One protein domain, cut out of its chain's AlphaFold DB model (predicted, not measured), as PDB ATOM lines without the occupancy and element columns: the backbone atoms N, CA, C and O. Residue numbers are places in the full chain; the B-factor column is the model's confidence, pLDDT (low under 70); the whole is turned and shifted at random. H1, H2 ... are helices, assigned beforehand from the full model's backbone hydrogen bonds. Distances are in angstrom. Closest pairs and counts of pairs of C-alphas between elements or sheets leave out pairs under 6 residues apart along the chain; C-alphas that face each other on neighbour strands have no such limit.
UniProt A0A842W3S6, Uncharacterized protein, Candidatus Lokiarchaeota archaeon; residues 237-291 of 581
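Overview. This is residues 237 to 291 of the 581 residues of an uncharacterized protein of Candidatus Lokiarchaeota archaeon (UniProt A0A842W3S6). Four helices make a loosely closed ring, with the long H2 as one side, H1 near its first end, H3 turning off its last end, and H5 opposite H2 between H1 and H3. H4 covers one side of this ring. The 55 printed residues have five named helices, H1 to H5 in order, and no named strand: all helix. The whole is compact, with a radius of gyration of the C-alphas of 10.3 A, and spans 26 by 20 by 17 A.

Arrangement. Start at H2, residues 248 to 261. With residues 249 to 254 alone it touches H1, residues 237 to 241; the closest C-alphas, Phe 240 and Arg 250, are 5.2 A apart. With residues 257 to 261 alone it touches H3, residues 264 to 271, only at the corner, about perpendicular at 75 degrees; the closest C-alphas, Thr 261 and Phe 267, are 5.5 A apart. H5, residues 286 to 289, touches H1, closest at the C-alphas of Gln 238 and Phe 289, 5.8 A. H4, residues 278 to 283, is close to H2 but not clearly touching, closest at the C-alphas of Val 258 and Trp 278, 7.6 A, at a steep tilt of 52 degrees, opposite ways. H2 and H5 are apart. Every O i to N i+4 pair is within hydrogen-bond range in H1, H2 and H3; H4 has 0 of 2, but 2 of 3 O i to N i+3 pairs, and H5 is too short for an i+4 pair.

Along the chain. Find C-alpha 248 at (-9.671, 122.475, 39.753); H2 runs 20.1 A to C-alpha 261 at (-1.502, 111.049, 25.391). H3 measures 10.4 A, H4 10.1 A, H1 6.0 A and H5 5.9 A, ending at C-alpha 289 (-1.050, 106.412, 38.174).

Size, cuts and confidence. The farthest C-alphas, Val 246 and Ser 269, are 26.9 A apart. The printed part has no cut, no link is long, and no printed residue is under 70 in pLDDT.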
ATOM      1  N   ILE A 237       1.125 113.486  40.235       96.88
ATOM      2  CA  ILE A 237      -0.033 112.983  39.479       96.88
ATOM      3  C   ILE A 237      -0.968 112.234  40.428       96.88
ATOM      4  O   ILE A 237      -2.160 112.522  40.465       96.88
ATOM      5  N   GLN A 238      -0.421 111.319  41.229       95.50
ATOM      6  CA  GLN A 238      -1.198 110.560  42.205       95.50
ATOM      7  C   GLN A 238      -1.860 111.479  43.240       95.50
ATOM      8  O   GLN A 238      -3.068 111.386  43.445       95.50
ATOM      9  N   ALA A 239      -1.113 112.434  43.800       93.00
ATOM     10  CA  ALA A 239      -1.651 113.367  44.789       93.00
ATOM     11  C   ALA A 239      -2.792 114.239  44.237       93.00
ATOM     12  O   ALA A 239      -3.815 114.416  44.895       93.00
ATOM     13  N   PHE A 240      -2.649 114.766  43.015       94.44
ATOM     14  CA  PHE A 240      -3.701 115.567  42.378       94.44
ATOM     15  C   PHE A 240      -4.900 114.717  41.947       94.44
ATOM     16  O   PHE A 240      -6.034 115.184  42.028       94.44
ATOM     17  N   PHE A 241      -4.685 113.467  41.531       95.50
ATOM     18  CA  PHE A 241      -5.775 112.543  41.221       95.50
ATOM     19  C   PHE A 241      -6.635 112.230  42.455       95.50
ATOM     20  O   PHE A 241      -7.852 112.106  42.339       95.50
ATOM     21  N   MET A 242      -6.027 112.169  43.644       91.75
ATOM     22  CA  MET A 242      -6.735 111.904  44.902       91.75
ATOM     23  C   MET A 242      -7.512 113.095  45.470       91.75
ATOM     24  O   MET A 242      -8.242 112.925  46.449       91.75
ATOM     25  N   MET A 243      -7.395 114.286  44.879       91.00
ATOM     26  CA  MET A 243      -8.251 115.414  45.249       91.00
ATOM     27  C   MET A 243      -9.725 115.122  44.913       91.00
ATOM     28  O   MET A 243     -10.044 114.212  44.139       91.00
ATOM     29  N   GLU A 244     -10.640 115.906  45.491       90.75
ATOM     30  CA  GLU A 244     -12.070 115.812  45.176       90.75
ATOM     31  C   GLU A 244     -12.313 115.924  43.661       90.75
ATOM     32  O   GLU A 244     -11.634 116.680  42.973       90.75
ATOM     33  N   GLU A 245     -13.309 115.210  43.129       92.12
ATOM     34  CA  GLU A 245     -13.630 115.203  41.686       92.12
ATOM     35  C   GLU A 245     -13.865 116.611  41.112       92.12
ATOM     36  O   GLU A 245     -13.592 116.877  39.944       92.12
ATOM     37  N   VAL A 246     -14.357 117.529  41.947       93.31
ATOM     38  CA  VAL A 246     -14.632 118.924  41.579       93.31
ATOM     39  C   VAL A 246     -13.425 119.856  41.746       93.31
ATOM     40  O   VAL A 246     -13.526 121.032  41.394       93.31
ATOM     41  N   ALA A 247     -12.302 119.364  42.282       92.88
ATOM     42  CA  ALA A 247     -11.104 120.162  42.510       92.88
ATOM     43  C   ALA A 247     -10.501 120.627  41.169       92.88
ATOM     44  O   ALA A 247     -10.248 119.792  40.287       92.88
ATOM     45  N   PRO A 248     -10.240 121.938  40.988       95.31
ATOM     46  CA  PRO A 248      -9.671 122.475  39.753       95.31
ATOM     47  C   PRO A 248      -8.389 121.768  39.302       95.31
ATOM     48  O   PRO A 248      -8.231 121.496  38.112       95.31
ATOM     49  N   GLY A 249      -7.507 121.419  40.235       94.81
ATOM     50  CA  GLY A 249      -6.248 120.730  39.980       94.81
ATOM     51  C   GLY A 249      -6.430 119.315  39.454       94.81
ATOM     52  O   GLY A 249      -5.743 118.938  38.505       94.81
ATOM     53  N   ARG A 250      -7.385 118.545  39.996       95.75
ATOM     54  CA  ARG A 250      -7.716 117.207  39.476       95.75
ATOM     55  C   ARG A 250      -8.273 117.294  38.062       95.75
ATOM     56  O   ARG A 250      -7.796 116.603  37.163       95.75
ATOM     57  N   ILE A 251      -9.237 118.187  37.843       96.81
ATOM     58  CA  ILE A 251      -9.833 118.416  36.519       96.81
ATOM     59  C   ILE A 251      -8.751 118.838  35.516       96.81
ATOM     60  O   ILE A 251      -8.732 118.371  34.374       96.81
ATOM     61  N   TYR A 252      -7.832 119.715  35.926       97.88
ATOM     62  CA  TYR A 252      -6.728 120.149  35.081       97.88
ATOM     63  C   TYR A 252      -5.779 118.988  34.760       97.88
ATOM     64  O   TYR A 252      -5.453 118.796  33.589       97.88
ATOM     65  N   LEU A 253      -5.377 118.193  35.759       97.88
ATOM     66  CA  LEU A 253      -4.526 117.013  35.579       97.88
ATOM     67  C   LEU A 253      -5.116 116.045  34.550       97.88
ATOM     68  O   LEU A 253      -4.423 115.643  33.616       97.88
ATOM     69  N   LEU A 254      -6.391 115.677  34.697       96.94
ATOM     70  CA  LEU A 254      -7.030 114.708  33.806       96.94
ATOM     71  C   LEU A 254      -7.096 115.232  32.368       96.94
ATOM     72  O   LEU A 254      -6.718 114.525  31.434       96.94
ATOM     73  N   ASN A 255      -7.471 116.500  32.178       96.75
ATOM     74  CA  ASN A 255      -7.441 117.134  30.857       96.75
ATOM     75  C   ASN A 255      -6.020 117.208  30.279       96.75
ATOM     76  O   ASN A 255      -5.821 117.018  29.078       96.75
ATOM     77  N   TRP A 256      -5.025 117.484  31.123       97.88
ATOM     78  CA  TRP A 256      -3.626 117.515  30.723       97.88
ATOM     79  C   TRP A 256      -3.158 116.135  30.242       97.88
ATOM     80  O   TRP A 256      -2.598 116.044  29.152       97.88
ATOM     81  N   LEU A 257      -3.474 115.059  30.969       97.38
ATOM     82  CA  LEU A 257      -3.151 113.682  30.577       97.38
ATOM     83  C   LEU A 257      -3.827 113.270  29.263       97.38
ATOM     84  O   LEU A 257      -3.163 112.701  28.393       97.38
ATOM     85  N   VAL A 258      -5.110 113.600  29.084       95.38
ATOM     86  CA  VAL A 258      -5.849 113.363  27.829       95.38
ATOM     87  C   VAL A 258      -5.150 114.052  26.656       95.38
ATOM     88  O   VAL A 258      -4.869 113.426  25.635       95.38
ATOM     89  N   ASN A 259      -4.796 115.329  26.815       95.81
ATOM     90  CA  ASN A 259      -4.118 116.093  25.768       95.81
ATOM     91  C   ASN A 259      -2.707 115.571  25.478       95.81
ATOM     92  O   ASN A 259      -2.265 115.611  24.333       95.81
ATOM     93  N   ARG A 260      -1.986 115.096  26.500       95.44
ATOM     94  CA  ARG A 260      -0.595 114.650  26.364       95.44
ATOM     95  C   ARG A 260      -0.464 113.262  25.744       95.44
ATOM     96  O   ARG A 260       0.556 112.972  25.129       95.44
ATOM     97  N   THR A 261      -1.479 112.420  25.917       95.06
ATOM     98  CA  THR A 261      -1.502 111.049  25.391       95.06
ATOM     99  C   THR A 261      -2.233 110.923  24.053       95.06
ATOM    100  O   THR A 261      -2.014 109.939  23.354       95.06
ATOM    101  N   GLU A 262      -3.041 111.916  23.665       91.19
ATOM    102  CA  GLU A 262      -3.790 112.033  22.395       91.19
ATOM    103  C   GLU A 262      -4.882 110.968  22.161       91.19
ATOM    104  O   GLU A 262      -5.922 111.275  21.576       91.19
ATOM    105  N   SER A 263      -4.691 109.729  22.627       96.88
ATOM    106  CA  SER A 263      -5.640 108.622  22.497       96.88
ATOM    107  C   SER A 263      -5.682 107.721  23.736       96.88
ATOM    108  O   SER A 263      -4.707 107.592  24.484       96.88
ATOM    109  N   VAL A 264      -6.823 107.052  23.919       97.75
ATOM    110  CA  VAL A 264      -7.055 106.095  25.010       97.75
ATOM    111  C   VAL A 264      -6.076 104.921  24.925       97.75
ATOM    112  O   VAL A 264      -5.587 104.445  25.945       97.75
ATOM    113  N   GLU A 265      -5.731 104.477  23.716       98.12
ATOM    114  CA  GLU A 265      -4.777 103.388  23.494       98.12
ATOM    115  C   GLU A 265      -3.372 103.759  23.978       98.12
ATOM    116  O   GLU A 265      -2.708 102.948  24.627       98.12
ATOM    117  N   THR A 266      -2.930 104.989  23.701       98.12
ATOM    118  CA  THR A 266      -1.640 105.499  24.178       98.12
ATOM    119  C   THR A 266      -1.638 105.624  25.695       98.12
ATOM    120  O   THR A 266      -0.699 105.166  26.341       98.12
ATOM    121  N   PHE A 267      -2.707 106.181  26.276       98.19
ATOM    122  CA  PHE A 267      -2.858 106.277  27.727       98.19
ATOM    123  C   PHE A 267      -2.789 104.897  28.396       98.19
ATOM    124  O   PHE A 267      -1.973 104.693  29.295       98.19
ATOM    125  N   ASN A 268      -3.571 103.930  27.904       98.19
ATOM    126  CA  ASN A 268      -3.569 102.550  28.392       98.19
ATOM    127  C   ASN A 268      -2.180 101.907  28.278       98.19
ATOM    128  O   ASN A 268      -1.731 101.237  29.205       98.19
ATOM    129  N   SER A 269      -1.466 102.137  27.171       97.88
ATOM    130  CA  SER A 269      -0.105 101.621  26.983       97.88
ATOM    131  C   SER A 269       0.898 102.217  27.971       97.88
ATOM    132  O   SER A 269       1.804 101.510  28.410       97.88
ATOM    133  N   ILE A 270       0.772 103.506  28.299       98.06
ATOM    134  CA  ILE A 270       1.686 104.198  29.217       98.06
ATOM    135  C   ILE A 270       1.408 103.791  30.665       98.06
ATOM    136  O   ILE A 270       2.344 103.492  31.404       98.06
ATOM    137  N   TRP A 271       0.142 103.748  31.074       97.44
ATOM    138  CA  TRP A 271      -0.233 103.520  32.472       97.44
ATOM    139  C   TRP A 271      -0.516 102.050  32.806       97.44
ATOM    140  O   TRP A 271      -0.589 101.682  33.976       97.44
ATOM    141  N   GLY A 272      -0.600 101.176  31.798       96.81
ATOM    142  CA  GLY A 272      -0.943  99.764  31.983       96.81
ATOM    143  C   GLY A 272      -2.418  99.548  32.327       96.81
ATOM    144  O   GLY A 272      -2.752  98.569  32.990       96.81
ATOM    145  N   THR A 273      -3.286 100.465  31.897       96.94
ATOM    146  CA  THR A 273      -4.726 100.469  32.175       96.94
ATOM    147  C   THR A 273      -5.529  99.903  30.996       96.94
ATOM    148  O   THR A 273      -4.976  99.439  29.996       96.94
ATOM    149  N   SER A 274      -6.857  99.854  31.133       96.94
ATOM    150  CA  SER A 274      -7.764  99.283  30.122       96.94
ATOM    151  C   SER A 274      -9.089 100.042  30.020       96.94
ATOM    152  O   SER A 274     -10.157  99.447  29.876       96.94
ATOM    153  N   ILE A 275      -9.025 101.373  30.101       97.62
ATOM    154  CA  ILE A 275     -10.205 102.224  29.904       97.62
ATOM    155  C   ILE A 275     -10.677 102.151  28.444       97.62
ATOM    156  O   ILE A 275      -9.853 102.033  27.536       97.62
ATOM    157  N   ASN A 276     -11.993 102.200  28.201       97.31
ATOM    158  CA  ASN A 276     -12.561 102.095  26.845       97.31
ATOM    159  C   ASN A 276     -12.815 103.470  26.213       97.31
ATOM    160  O   ASN A 276     -12.831 103.614  24.993       97.31
ATOM    161  N   GLN A 277     -13.048 104.475  27.050       96.38
ATOM    162  CA  GLN A 277     -13.324 105.859  26.682       96.38
ATOM    163  C   GLN A 277     -12.808 106.781  27.790       96.38
ATOM    164  O   GLN A 277     -12.657 106.360  28.934       96.38
ATOM    165  N   TRP A 278     -12.573 108.054  27.478       95.75
ATOM    166  CA  TRP A 278     -11.977 108.993  28.434       95.75
ATOM    167  C   TRP A 278     -12.771 109.177  29.725       95.75
ATOM    168  O   TRP A 278     -12.169 109.376  30.767       95.75
ATOM    169  N   THR A 279     -14.099 109.060  29.692       93.69
ATOM    170  CA  THR A 279     -14.923 109.144  30.909       93.69
ATOM    171  C   THR A 279     -14.641 108.019  31.903       93.69
ATOM    172  O   THR A 279     -14.955 108.164  33.076       93.69
ATOM    173  N   ASP A 280     -14.053 106.906  31.457       96.31
ATOM    174  CA  ASP A 280     -13.708 105.794  32.340       96.31
ATOM    175  C   ASP A 280     -12.454 106.099  33.185       96.31
ATOM    176  O   ASP A 280     -12.178 105.353  34.121       96.31
ATOM    177  N   ILE A 281     -11.710 107.180  32.887       94.69
ATOM    178  CA  ILE A 281     -10.507 107.588  33.635       94.69
ATOM    179  C   ILE A 281     -10.811 107.888  35.110       94.69
ATOM    180  O   ILE A 281      -9.960 107.671  35.963       94.69
ATOM    181  N   GLU A 282     -12.036 108.326  35.415       91.88
ATOM    182  CA  GLU A 282     -12.497 108.598  36.785       91.88
ATOM    183  C   GLU A 282     -12.667 107.320  37.619       91.88
ATOM    184  O   GLU A 282     -12.715 107.390  38.842       91.88
ATOM    185  N   ASN A 283     -12.745 106.149  36.974       94.12
ATOM    186  CA  ASN A 283     -12.840 104.858  37.660       94.12
ATOM    187  C   ASN A 283     -11.467 104.261  38.002       94.12
ATOM    188  O   ASN A 283     -11.418 103.168  38.566       94.12
ATOM    189  N   LEU A 284     -10.373 104.913  37.597       96.38
ATOM    190  CA  LEU A 284      -9.024 104.476  37.940       96.38
ATOM    191  C   LEU A 284      -8.738 104.725  39.423       96.38
ATOM    192  O   LEU A 284      -9.348 105.578  40.064       96.38
ATOM    193  N   GLU A 285      -7.788 103.977  39.966       96.06
ATOM    194  CA  GLU A 285      -7.372 104.083  41.360       96.06
ATOM    195  C   GLU A 285      -5.994 104.754  41.485       96.06
ATOM    196  O   GLU A 285      -5.235 104.884  40.524       96.06
ATOM    197  N   TYR A 286      -5.640 105.156  42.707       94.00
ATOM    198  CA  TYR A 286      -4.350 105.771  43.049       94.00
ATOM    199  C   TYR A 286      -3.130 105.052  42.437       94.00
ATOM    200  O   TYR A 286      -2.203 105.690  41.930       94.00
ATOM    201  N   ASP A 287      -3.122 103.717  42.471       95.69
ATOM    202  CA  ASP A 287      -2.000 102.903  41.994       95.69
ATOM    203  C   ASP A 287      -1.954 102.755  40.463       95.69
ATOM    204  O   ASP A 287      -0.913 102.361  39.920       95.69
ATOM    205  N   ASP A 288      -3.022 103.090  39.735       96.88
ATOM    206  CA  ASP A 288      -3.007 103.095  38.266       96.88
ATOM    207  C   ASP A 288      -2.089 104.201  37.729       96.88
ATOM    208  O   ASP A 288      -1.429 104.021  36.705       96.88
ATOM    209  N   PHE A 289      -1.938 105.291  38.485       96.06
ATOM    210  CA  PHE A 289      -1.050 106.412  38.174       96.06
ATOM    211  C   PHE A 289       0.371 106.263  38.737       96.06
ATOM    212  O   PHE A 289       1.137 107.226  38.777       96.06
ATOM    213  N   ARG A 290       0.767 105.060  39.168       95.44
ATOM    214  CA  ARG A 290       2.158 104.786  39.549       95.44
ATOM    215  C   ARG A 290       3.026 104.611  38.292       95.44
ATOM    216  O   ARG A 290       2.734 103.723  37.486       95.44
ATOM    217  N   PRO A 291       4.129 105.366  38.122       96.25
ATOM    218  CA  PRO A 291       5.015 105.195  36.972       96.25
ATOM    219  C   PRO A 291       5.679 103.816  36.954       96.25
ATOM    220  O   PRO A 291       6.386 103.437  37.887       96.25
TER     221      PRO A 291